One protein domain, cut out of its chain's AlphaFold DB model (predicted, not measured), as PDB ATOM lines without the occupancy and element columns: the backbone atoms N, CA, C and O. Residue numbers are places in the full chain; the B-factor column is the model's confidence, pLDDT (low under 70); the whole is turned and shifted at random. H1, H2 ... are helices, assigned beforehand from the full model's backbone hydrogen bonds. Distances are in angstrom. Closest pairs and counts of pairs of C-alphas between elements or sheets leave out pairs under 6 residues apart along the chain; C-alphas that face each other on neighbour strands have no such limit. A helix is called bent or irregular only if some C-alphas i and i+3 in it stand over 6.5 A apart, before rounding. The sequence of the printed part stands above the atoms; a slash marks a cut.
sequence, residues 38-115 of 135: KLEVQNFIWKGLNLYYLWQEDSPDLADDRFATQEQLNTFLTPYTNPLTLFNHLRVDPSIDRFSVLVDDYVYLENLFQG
ATOM      1  N   LYS A  38       2.472  49.605   9.517       92.06
ATOM      2  CA  LYS A  38       3.853  49.543   9.002       92.06
ATOM      3  C   LYS A  38       4.428  48.122   8.849       92.06
ATOM      4  O   LYS A  38       5.490  47.991   8.256       92.06
ATOM      5  N   LEU A  39       3.801  47.110   9.454       94.81
ATOM      6  CA  LEU A  39       4.215  45.700   9.422       94.81
ATOM      7  C   LEU A  39       3.240  44.818   8.637       94.81
ATOM      8  O   LEU A  39       3.445  43.610   8.575       94.81
ATOM      9  N   GLU A  40       2.184  45.388   8.062       92.94
ATOM     10  CA  GLU A  40       1.127  44.635   7.385       92.94
ATOM     11  C   GLU A  40       1.685  43.766   6.250       92.94
ATOM     12  O   GLU A  40       1.417  42.567   6.195       92.94
ATOM     13  N   VAL A  41       2.567  44.335   5.420       94.00
ATOM     14  CA  VAL A  41       3.217  43.630   4.302       94.00
ATOM     15  C   VAL A  41       4.124  42.503   4.802       94.00
ATOM     16  O   VAL A  41       4.079  41.386   4.293       94.00
ATOM     17  N   GLN A  42       4.942  42.768   5.820       96.69
ATOM     18  CA  GLN A  42       5.851  41.784   6.408       96.69
ATOM     19  C   GLN A  42       5.073  40.627   7.044       96.69
ATOM     20  O   GLN A  42       5.429  39.463   6.875       96.69
ATOM     21  N   ASN A  43       3.986  40.949   7.745       95.75
ATOM     22  CA  ASN A  43       3.101  39.975   8.369       95.75
ATOM     23  C   ASN A  43       2.378  39.128   7.315       95.75
ATOM     24  O   ASN A  43       2.285  37.915   7.476       95.75
ATOM     25  N   PHE A  44       1.936  39.742   6.216       94.75
ATOM     26  CA  PHE A  44       1.357  39.031   5.080       94.75
ATOM     27  C   PHE A  44       2.352  38.044   4.454       94.75
ATOM     28  O   PHE A  44       2.010  36.880   4.262       94.75
ATOM     29  N   ILE A  45       3.594  38.472   4.201       96.69
ATOM     30  CA  ILE A  45       4.645  37.602   3.647       96.69
ATOM     31  C   ILE A  45       4.911  36.414   4.569       96.69
ATOM     32  O   ILE A  45       4.926  35.275   4.105       96.69
ATOM     33  N   TRP A  46       5.098  36.665   5.869       97.75
ATOM     34  CA  TRP A  46       5.379  35.600   6.827       97.75
ATOM     35  C   TRP A  46       4.227  34.594   6.905       97.75
ATOM     36  O   TRP A  46       4.461  33.399   6.767       97.75
ATOM     37  N   LYS A  47       2.979  35.063   7.048       95.69
ATOM     38  CA  LYS A  47       1.799  34.184   7.123       95.69
ATOM     39  C   LYS A  47       1.568  33.410   5.828       95.69
ATOM     40  O   LYS A  47       1.244  32.230   5.874       95.69
ATOM     41  N   GLY A  48       1.742  34.063   4.679       95.88
ATOM     42  CA  GLY A  48       1.604  33.425   3.373       95.88
ATOM     43  C   GLY A  48       2.622  32.304   3.175       95.88
ATOM     44  O   GLY A  48       2.256  31.221   2.722       95.88
ATOM     45  N   LEU A  49       3.877  32.536   3.569       97.31
ATOM     46  CA  LEU A  49       4.911  31.506   3.527       97.31
ATOM     47  C   LEU A  49       4.666  30.406   4.565       97.31
ATOM     48  O   LEU A  49       4.685  29.238   4.206       97.31
ATOM     49  N   ASN A  50       4.370  30.737   5.820       97.38
ATOM     50  CA  ASN A  50       4.104  29.726   6.846       97.38
ATOM     51  C   ASN A  50       2.952  28.780   6.440       97.38
ATOM     52  O   ASN A  50       3.052  27.583   6.682       97.38
ATOM     53  N   LEU A  51       1.914  29.289   5.763       95.56
ATOM     54  CA  LEU A  51       0.748  28.494   5.371       95.56
ATOM     55  C   LEU A  51       0.925  27.694   4.067       95.56
ATOM     56  O   LEU A  51       0.407  26.584   3.961       95.56
ATOM     57  N   TYR A  52       1.582  28.261   3.050       95.50
ATOM     58  CA  TYR A  52       1.586  27.690   1.691       95.50
ATOM     59  C   TYR A  52       2.961  27.278   1.175       95.50
ATOM     60  O   TYR A  52       3.057  26.726   0.074       95.50
ATOM     61  N   TYR A  53       4.035  27.567   1.905       96.81
ATOM     62  CA  TYR A  53       5.372  27.326   1.394       96.81
ATOM     63  C   TYR A  53       5.724  25.839   1.404       96.81
ATOM     64  O   TYR A  53       5.670  25.180   2.436       96.81
ATOM     65  N   LEU A  54       6.130  25.314   0.243       96.25
ATOM     66  CA  LEU A  54       6.476  23.898   0.087       96.25
ATOM     67  C   LEU A  54       7.634  23.473   1.005       96.25
ATOM     68  O   LEU A  54       7.627  22.358   1.512       96.25
ATOM     69  N   TRP A  55       8.609  24.362   1.212       96.69
ATOM     70  CA  TRP A  55       9.825  24.110   1.993       96.69
ATOM     71  C   TRP A  55       9.748  24.705   3.404       96.69
ATOM     72  O   TRP A  55      10.761  25.109   3.970       96.69
ATOM     73  N   GLN A  56       8.542  24.826   3.964       96.38
ATOM     74  CA  GLN A  56       8.330  25.398   5.297       96.38
ATOM     75  C   GLN A  56       9.148  24.665   6.378       96.38
ATOM     76  O   GLN A  56       9.752  25.323   7.222       96.38
ATOM     77  N   GLU A  57       9.264  23.335   6.293       95.88
ATOM     78  CA  GLU A  57      10.045  22.516   7.237       95.88
ATOM     79  C   GLU A  57      11.549  22.854   7.252       95.88
ATOM     80  O   GLU A  57      12.206  22.703   8.283       95.88
ATOM     81  N   ASP A  58      12.095  23.359   6.142       96.44
ATOM     82  CA  ASP A  58      13.506  23.743   6.012       96.44
ATOM     83  C   ASP A  58      13.780  25.191   6.461       96.44
ATOM     84  O   ASP A  58      14.926  25.651   6.435       96.44
ATOM     85  N   SER A  59      12.746  25.924   6.887       95.62
ATOM     86  CA  SER A  59      12.839  27.313   7.335       95.62
ATOM     87  C   SER A  59      12.430  27.440   8.807       95.62
ATOM     88  O   SER A  59      11.245  27.547   9.124       95.62
ATOM     89  N   PRO A  60      13.396  27.476   9.748       95.81
ATOM     90  CA  PRO A  60      13.100  27.480  11.182       95.81
ATOM     91  C   PRO A  60      12.236  28.659  11.643       95.81
ATOM     92  O   PRO A  60      11.462  28.532  12.588       95.81
ATOM     93  N   ASP A  61      12.356  29.814  10.983       97.50
ATOM     94  CA  ASP A  61      11.555  30.998  11.303       97.50
ATOM     95  C   ASP A  61      10.126  30.939  10.726       97.50
ATOM     96  O   ASP A  61       9.328  31.827  11.024       97.50
ATOM     97  N   LEU A  62       9.785  29.902   9.951       97.62
ATOM     98  CA  LEU A  62       8.434  29.600   9.466       97.62
ATOM     99  C   LEU A  62       7.759  28.446  10.220       97.62
ATOM    100  O   LEU A  62       6.652  28.082   9.837       97.62
ATOM    101  N   ALA A  63       8.367  27.871  11.261       97.00
ATOM    102  CA  ALA A  63       7.731  26.794  12.021       97.00
ATOM    103  C   ALA A  63       6.419  27.260  12.690       97.00
ATOM    104  O   ALA A  63       6.331  28.382  13.195       97.00
ATOM    105  N   ASP A  64       5.412  26.385  12.735       94.44
ATOM    106  CA  ASP A  64       4.068  26.714  13.243       94.44
ATOM    107  C   ASP A  64       4.054  27.149  14.717       94.44
ATOM    108  O   ASP A  64       3.196  27.922  15.141       94.44
ATOM    109  N   ASP A  65       5.018  26.679  15.508       94.94
ATOM    110  CA  ASP A  65       5.185  27.001  16.926       94.94
ATOM    111  C   ASP A  65       6.295  28.036  17.191       94.94
ATOM    112  O   ASP A  65       6.617  28.336  18.346       94.94
ATOM    113  N   ARG A  66       6.861  28.637  16.131       96.50
ATOM    114  CA  ARG A  66       7.995  29.571  16.215       96.50
ATOM    115  C   ARG A  66       7.712  30.805  17.069       96.50
ATOM    116  O   ARG A  66       8.632  31.339  17.705       96.50
ATOM    117  N   PHE A  67       6.472  31.289  17.047       96.12
ATOM    118  CA  PHE A  67       6.022  32.465  17.786       96.12
ATOM    119  C   PHE A  67       4.760  32.127  18.572       96.12
ATOM    120  O   PHE A  67       3.758  31.706  18.006       96.12
ATOM    121  N   ALA A  68       4.783  32.370  19.883       93.62
ATOM    122  CA  ALA A  68       3.636  32.088  20.745       93.62
ATOM    123  C   ALA A  68       2.555  33.178  20.665       93.62
ATOM    124  O   ALA A  68       1.399  32.933  21.013       93.62
ATOM    125  N   THR A  69       2.922  34.400  20.260       92.62
ATOM    126  CA  THR A  69       2.007  35.547  20.177       92.62
ATOM    127  C   THR A  69       2.301  36.434  18.967       92.62
ATOM    128  O   THR A  69       3.440  36.529  18.500       92.62
ATOM    129  N   GLN A  70       1.283  37.168  18.504       92.50
ATOM    130  CA  GLN A  70       1.427  38.146  17.419       92.50
ATOM    131  C   GLN A  70       2.441  39.258  17.756       92.50
ATOM    132  O   GLN A  70       3.128  39.747  16.869       92.50
ATOM    133  N   GLU A  71       2.596  39.646  19.026       93.62
ATOM    134  CA  GLU A  71       3.591  40.650  19.444       93.62
ATOM    135  C   GLU A  71       5.037  40.168  19.261       93.62
ATOM    136  O   GLU A  71       5.910  40.953  18.877       93.62
ATOM    137  N   GLN A  72       5.295  38.878  19.497       95.50
ATOM    138  CA  GLN A  72       6.609  38.284  19.244       95.50
ATOM    139  C   GLN A  72       6.915  38.272  17.747       95.50
ATOM    140  O   GLN A  72       8.005  38.684  17.347       95.50
ATOM    141  N   LEU A  73       5.933  37.889  16.924       96.25
ATOM    142  CA  LEU A  73       6.047  37.963  15.470       96.25
ATOM    143  C   LEU A  73       6.292  39.410  15.013       96.25
ATOM    144  O   LEU A  73       7.261  39.678  14.316       96.25
ATOM    145  N   ASN A  74       5.506  40.381  15.478       95.62
ATOM    146  CA  ASN A  74       5.689  41.795  15.126       95.62
ATOM    147  C   ASN A  74       7.090  42.314  15.500       95.62
ATOM    148  O   ASN A  74       7.693  43.099  14.761       95.62
ATOM    149  N   THR A  75       7.628  41.865  16.637       96.56
ATOM    150  CA  THR A  75       8.994  42.193  17.067       96.56
ATOM    151  C   THR A  75      10.030  41.615  16.106       96.56
ATOM    152  O   THR A  75      10.947  42.330  15.706       96.56
ATOM    153  N   PHE A  76       9.857  40.360  15.685       97.50
ATOM    154  CA  PHE A  76      10.701  39.721  14.676       97.50
ATOM    155  C   PHE A  76      10.629  40.431  13.320       97.50
ATOM    156  O   PHE A  76      11.654  40.610  12.676       97.50
ATOM    157  N   LEU A  77       9.447  40.892  12.906       97.44
ATOM    158  CA  LEU A  77       9.249  41.557  11.614       97.44
ATOM    159  C   LEU A  77       9.786  42.997  11.577       97.44
ATOM    160  O   LEU A  77      10.109  43.509  10.508       97.44
ATOM    161  N   THR A  78       9.909  43.659  12.731       96.50
ATOM    162  CA  THR A  78      10.278  45.086  12.836       96.50
ATOM    163  C   THR A  78      11.588  45.482  12.131       96.50
ATOM    164  O   THR A  78      11.612  46.552  11.517       96.50
ATOM    165  N   PRO A  79      12.677  44.690  12.174       96.94
ATOM    166  CA  PRO A  79      13.923  45.025  11.486       96.94
ATOM    167  C   PRO A  79      13.833  44.936   9.955       96.94
ATOM    168  O   PRO A  79      14.663  45.523   9.260       96.94
ATOM    169  N   TYR A  80      12.840  44.225   9.411       96.81
ATOM    170  CA  TYR A  80      12.715  43.973   7.977       96.81
ATOM    171  C   TYR A  80      11.946  45.091   7.268       96.81
ATOM    172  O   TYR A  80      10.801  44.939   6.845       96.81
ATOM    173  N   THR A  81      12.596  46.242   7.107       94.50
ATOM    174  CA  THR A  81      12.014  47.395   6.401       94.50
ATOM    175  C   THR A  81      11.815  47.146   4.907       94.50
ATOM    176  O   THR A  81      10.894  47.707   4.319       94.50
ATOM    177  N   ASN A  82      12.648  46.292   4.300       94.31
ATOM    178  CA  ASN A  82      12.486  45.833   2.925       94.31
ATOM    179  C   ASN A  82      11.813  44.442   2.907       94.31
ATOM    180  O   ASN A  82      12.418  43.481   3.396       94.31
ATOM    181  N   PRO A  83      10.610  44.309   2.317       94.19
ATOM    182  CA  PRO A  83       9.900  43.034   2.196       94.19
ATOM    183  C   PRO A  83      10.706  41.931   1.494       94.19
ATOM    184  O   PRO A  83      10.646  40.771   1.901       94.19
ATOM    185  N   LEU A  84      11.516  42.285   0.492       94.69
ATOM    186  CA  LEU A  84      12.359  41.335  -0.234       94.69
ATOM    187  C   LEU A  84      13.423  40.706   0.672       94.69
ATOM    188  O   LEU A  84      13.742  39.529   0.528       94.69
ATOM    189  N   THR A  85      13.952  41.468   1.632       97.00
ATOM    190  CA  THR A  85      14.921  40.947   2.604       97.00
ATOM    191  C   THR A  85      14.280  39.903   3.513       97.00
ATOM    192  O   THR A  85      14.890  38.865   3.751       97.00
ATOM    193  N   LEU A  86      13.048  40.140   3.982       97.88
ATOM    194  CA  LEU A  86      12.301  39.155   4.771       97.88
ATOM    195  C   LEU A  86      12.006  37.900   3.947       97.88
ATOM    196  O   LEU A  86      12.274  36.793   4.397       97.88
ATOM    197  N   PHE A  87      11.497  38.072   2.728       97.44
ATOM    198  CA  PHE A  87      11.190  36.959   1.834       97.44
ATOM    199  C   PHE A  87      12.421  36.083   1.566       97.44
ATOM    200  O   PHE A  87      12.347  34.864   1.674       97.44
ATOM    201  N   ASN A  88      13.573  36.703   1.286       96.25
ATOM    202  CA  ASN A  88      14.835  35.994   1.079       96.25
ATOM    203  C   ASN A  88      15.371  35.317   2.346       96.25
ATOM    204  O   ASN A  88      16.034  34.296   2.231       96.25
ATOM    205  N   HIS A  89      15.103  35.879   3.528       97.19
ATOM    206  CA  HIS A  89      15.464  35.268   4.811       97.19
ATOM    207  C   HIS A  89      14.628  34.018   5.108       97.19
ATOM    208  O   HIS A  89      15.142  33.057   5.665       97.19
ATOM    209  N   LEU A  90      13.342  34.039   4.748       97.56
ATOM    210  CA  LEU A  90      12.398  32.969   5.073       97.56
ATOM    211  C   LEU A  90      12.402  31.809   4.070       97.56
ATOM    212  O   LEU A  90      11.962  30.718   4.423       97.56
ATOM    213  N   ARG A  91      12.845  32.022   2.832       95.94
ATOM    214  CA  ARG A  91      12.868  30.978   1.797       95.94
ATOM    215  C   ARG A  91      14.180  30.199   1.788       95.94
ATOM    216  O   ARG A  91      15.217  30.710   2.206       95.94
ATOM    217  N   VAL A  92      14.143  28.989   1.235       96.75
ATOM    218  CA  VAL A  92      15.370  28.234   0.948       96.75
ATOM    219  C   VAL A  92      16.142  28.862  -0.214       96.75
ATOM    220  O   VAL A  92      15.645  29.730  -0.936       96.75
ATOM    221  N   ASP A  93      17.384  28.420  -0.401       94.50
ATOM    222  CA  ASP A  93      18.252  28.943  -1.450       94.50
ATOM    223  C   ASP A  93      17.590  28.852  -2.848       94.50
ATOM    224  O   ASP A  93      16.970  27.830  -3.167       94.50
ATOM    225  N   PRO A  94      17.738  29.878  -3.715       92.50
ATOM    226  CA  PRO A  94      17.177  29.873  -5.067       92.50
ATOM    227  C   PRO A  94      17.559  28.660  -5.934       92.50
ATOM    228  O   PRO A  94      16.859  28.345  -6.895       92.50
ATOM    229  N   SER A  95      18.681  27.994  -5.639       94.44
ATOM    230  CA  SER A  95      19.096  26.771  -6.336       94.44
ATOM    231  C   SER A  95      18.208  25.564  -6.015       94.44
ATOM    232  O   SER A  95      18.061  24.676  -6.857       94.44
ATOM    233  N   ILE A  96      17.590  25.547  -4.831       95.56
ATOM    234  CA  ILE A  96      16.620  24.538  -4.394       95.56
ATOM    235  C   ILE A  96      15.221  24.960  -4.848       95.56
ATOM    236  O   ILE A  96      14.495  24.176  -5.463       95.56
ATOM    237  N   ASP A  97      14.873  26.225  -4.608       94.81
ATOM    238  CA  ASP A  97      13.572  26.795  -4.933       94.81
ATOM    239  C   ASP A  97      13.680  27.971  -5.907       94.81
ATOM    240  O   ASP A  97      13.889  29.129  -5.543       94.81
ATOM    241  N   ARG A  98      13.482  27.641  -7.182       92.00
ATOM    242  CA  ARG A  98      13.499  28.597  -8.294       92.00
ATOM    243  C   ARG A  98      12.134  29.205  -8.620       92.00
ATOM    244  O   ARG A  98      12.047  29.994  -9.557       92.00
ATOM    245  N   PHE A  99      11.067  28.777  -7.945       89.94
ATOM    246  CA  PHE A  99       9.695  29.114  -8.336       89.94
ATOM    247  C   PHE A  99       9.050  30.139  -7.412       89.94
ATOM    248  O   PHE A  99       8.181  30.889  -7.856       89.94
ATOM    249  N   SER A 100       9.471  30.207  -6.151       92.31
ATOM    250  CA  SER A 100       8.987  31.239  -5.243       92.31
ATOM    251  C   SER A 100       9.642  32.584  -5.539       92.31
ATOM    252  O   SER A 100      10.847  32.779  -5.379       92.31
ATOM    253  N   VAL A 101       8.809  33.543  -5.940       89.56
ATOM    254  CA  VAL A 101       9.213  34.906  -6.284       89.56
ATOM    255  C   VAL A 101       8.354  35.923  -5.541       89.56
ATOM    256  O   VAL A 101       7.164  35.703  -5.324       89.56
ATOM    257  N   LEU A 102       8.964  37.051  -5.179       91.75
ATOM    258  CA  LEU A 102       8.266  38.245  -4.714       91.75
ATOM    259  C   LEU A 102       8.327  39.284  -5.835       91.75
ATOM    260  O   LEU A 102       9.411  39.584  -6.335       91.75
ATOM    261  N   VAL A 103       7.171  39.795  -6.247       87.69
ATOM    262  CA  VAL A 103       7.033  40.703  -7.391       87.69
ATOM    263  C   VAL A 103       6.343  41.982  -6.930       87.69
ATOM    264  O   VAL A 103       5.332  41.914  -6.236       87.69
ATOM    265  N   ASP A 104       6.876  43.134  -7.340       86.75
ATOM    266  CA  ASP A 104       6.340  44.446  -6.951       86.75
ATOM    267  C   ASP A 104       5.028  44.799  -7.676       86.75
ATOM    268  O   ASP A 104       4.186  45.509  -7.131       86.75
ATOM    269  N   ASP A 105       4.841  44.305  -8.906       86.62
ATOM    270  CA  ASP A 105       3.659  44.559  -9.736       86.62
ATOM    271  C   ASP A 105       2.809  43.289  -9.912       86.62
ATOM    272  O   ASP A 105       3.142  42.377 -10.675       86.62
ATOM    273  N   TYR A 106       1.664  43.254  -9.229       85.38
ATOM    274  CA  TYR A 106       0.687  42.173  -9.352       85.38
ATOM    275  C   TYR A 106       0.149  42.022 -10.785       85.38
ATOM    276  O   TYR A 106      -0.079  40.900 -11.233       85.38
ATOM    277  N   VAL A 107      -0.004  43.118 -11.539       86.69
ATOM    278  CA  VAL A 107      -0.506  43.067 -12.921       86.69
ATOM    279  C   VAL A 107       0.496  42.352 -13.820       86.69
ATOM    280  O   VAL A 107       0.105  41.586 -14.700       86.69
ATOM    281  N   TYR A 108       1.793  42.564 -13.601       83.81
ATOM    282  CA  TYR A 108       2.830  41.813 -14.306       83.81
ATOM    283  C   TYR A 108       2.732  40.312 -14.002       83.81
ATOM    284  O   TYR A 108       2.700  39.507 -14.933       83.81
ATOM    285  N   LEU A 109       2.607  39.935 -12.726       83.81
ATOM    286  CA  LEU A 109       2.484  38.535 -12.314       83.81
ATOM    287  C   LEU A 109       1.226  37.859 -12.890       83.81
ATOM    288  O   LEU A 109       1.300  36.745 -13.409       83.81
ATOM    289  N   GLU A 110       0.079  38.536 -12.851       85.69
ATOM    290  CA  GLU A 110      -1.175  38.028 -13.413       85.69
ATOM    291  C   GLU A 110      -1.065  37.809 -14.926       85.69
ATOM    292  O   GLU A 110      -1.459  36.762 -15.441       85.69
ATOM    293  N   ASN A 111      -0.465  38.766 -15.638       82.94
ATOM    294  CA  ASN A 111      -0.222  38.640 -17.071       82.94
ATOM    295  C   ASN A 111       0.698  37.452 -17.386       82.94
ATOM    296  O   ASN A 111       0.411  36.708 -18.323       82.94
ATOM    297  N   LEU A 112       1.748  37.213 -16.589       80.50
ATOM    298  CA  LEU A 112       2.594  36.025 -16.739       80.50
ATOM    299  C   LEU A 112       1.789  34.727 -16.584       80.50
ATOM    300  O   LEU A 112       1.920  33.833 -17.420       80.50
ATOM    301  N   PHE A 113       0.923  34.627 -15.570       82.50
ATOM    302  CA  PHE A 113       0.080  33.442 -15.365       82.50
ATOM    303  C   PHE A 113      -0.964  33.238 -16.469       82.50
ATOM    304  O   PHE A 113      -1.309  32.100 -16.784       82.50
ATOM    305  N   GLN A 114      -1.433  34.318 -17.090       87.19
ATOM    306  CA  GLN A 114      -2.346  34.271 -18.234       87.19
ATOM    307  C   GLN A 114      -1.621  34.077 -19.581       87.19
ATOM    308  O   GLN A 114      -2.276  33.964 -20.617       87.19
ATOM    309  N   GLY A 115      -0.282  34.038 -19.593       79.50
ATOM    310  CA  GLY A 115       0.520  33.957 -20.817       79.50
ATOM    311  C   GLY A 115       0.485  35.234 -21.668       79.50
ATOM    312  O   GLY A 115       0.781  35.197 -22.863       79.50
TER     313      GLY A 115
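This is residues 38 to 115 of the 135 residues of a protein of Sphingobacteriales bacterium (UniProt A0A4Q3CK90). A small cluster of three helices has H1 as its middle piece, with H3 at its side and H2 set crosswise near the end where H1 begins; a long link, residues 91 to 105, leads from H3 to a separate short helix, H4, whose last residues, with the rest of residues 110 to 115, stick out as a free tail. Another long stretch with no named element, residues 53 to 69, joins H1 to H2. The printed part has 78 residues with four named helices, H1, H2, H3 and H4 along the chain, and no named strand; the class is all helix. The whole is compact, with a radius of gyration of the C-alphas of 13.3 A, and the C-alphas span 42 by 28 by 18 A.

Find C-alpha 38 at (3.853, 49.543, 9.002); from there H1, the longest helix by residues, runs through residues 38 to 52, 23.2 A to C-alpha 52 at (1.586, 27.690, 1.691). H1 is irregular: C-alphas 38 and 41 are 7.6 A apart. Look next at residues 70 to 77 for H2, 10.3 A long, and at residues 83 to 90 for H3, 10.8 A long. H4, residues 106 to 113, is 10.6 A long and ends with C-alpha 113 at (0.080, 33.442, -15.365).

Start from H1, which touches H3; their closest C-alphas, those of Gln 42 and Pro 83, are 6.0 A apart. These two run the same way at a steep tilt of 37 degrees, only just steep. H1 touches H2 with residues 39 to 43 alone, and the closest C-alphas are those of Gln 42 and Leu 77, 6.2 A apart. The lines of H1 and H2 are about perpendicular, at 80 degrees. H2 and H3 are close but not clearly touching, with the closest C-alphas, those of Leu 77 and Leu 86, 7.9 A apart. Farther out, H4 is apart from H1, H2 and H3. Along the backbone, every O i to N i+4 pair is within hydrogen-bond range in H2, H3 and H4, and 10 of 11 are in H1.

Look for the two C-alphas farthest apart at Ala 68 and Gly 115, 41.7 A from each other. The printed part runs from residue 38 to 115 with no cut. The links H1 to H2, 17 residues, and H3 to H4, 15 residues, are long, and the link H2 to H3, 5 residues, is tight. Residues 110 to 115, of which 110 to 113 belong to H4, stand free. In the B-factor column of this model the mean pLDDT of the printed part is 93.6, that of H4 is 84, and no printed residue is under 70.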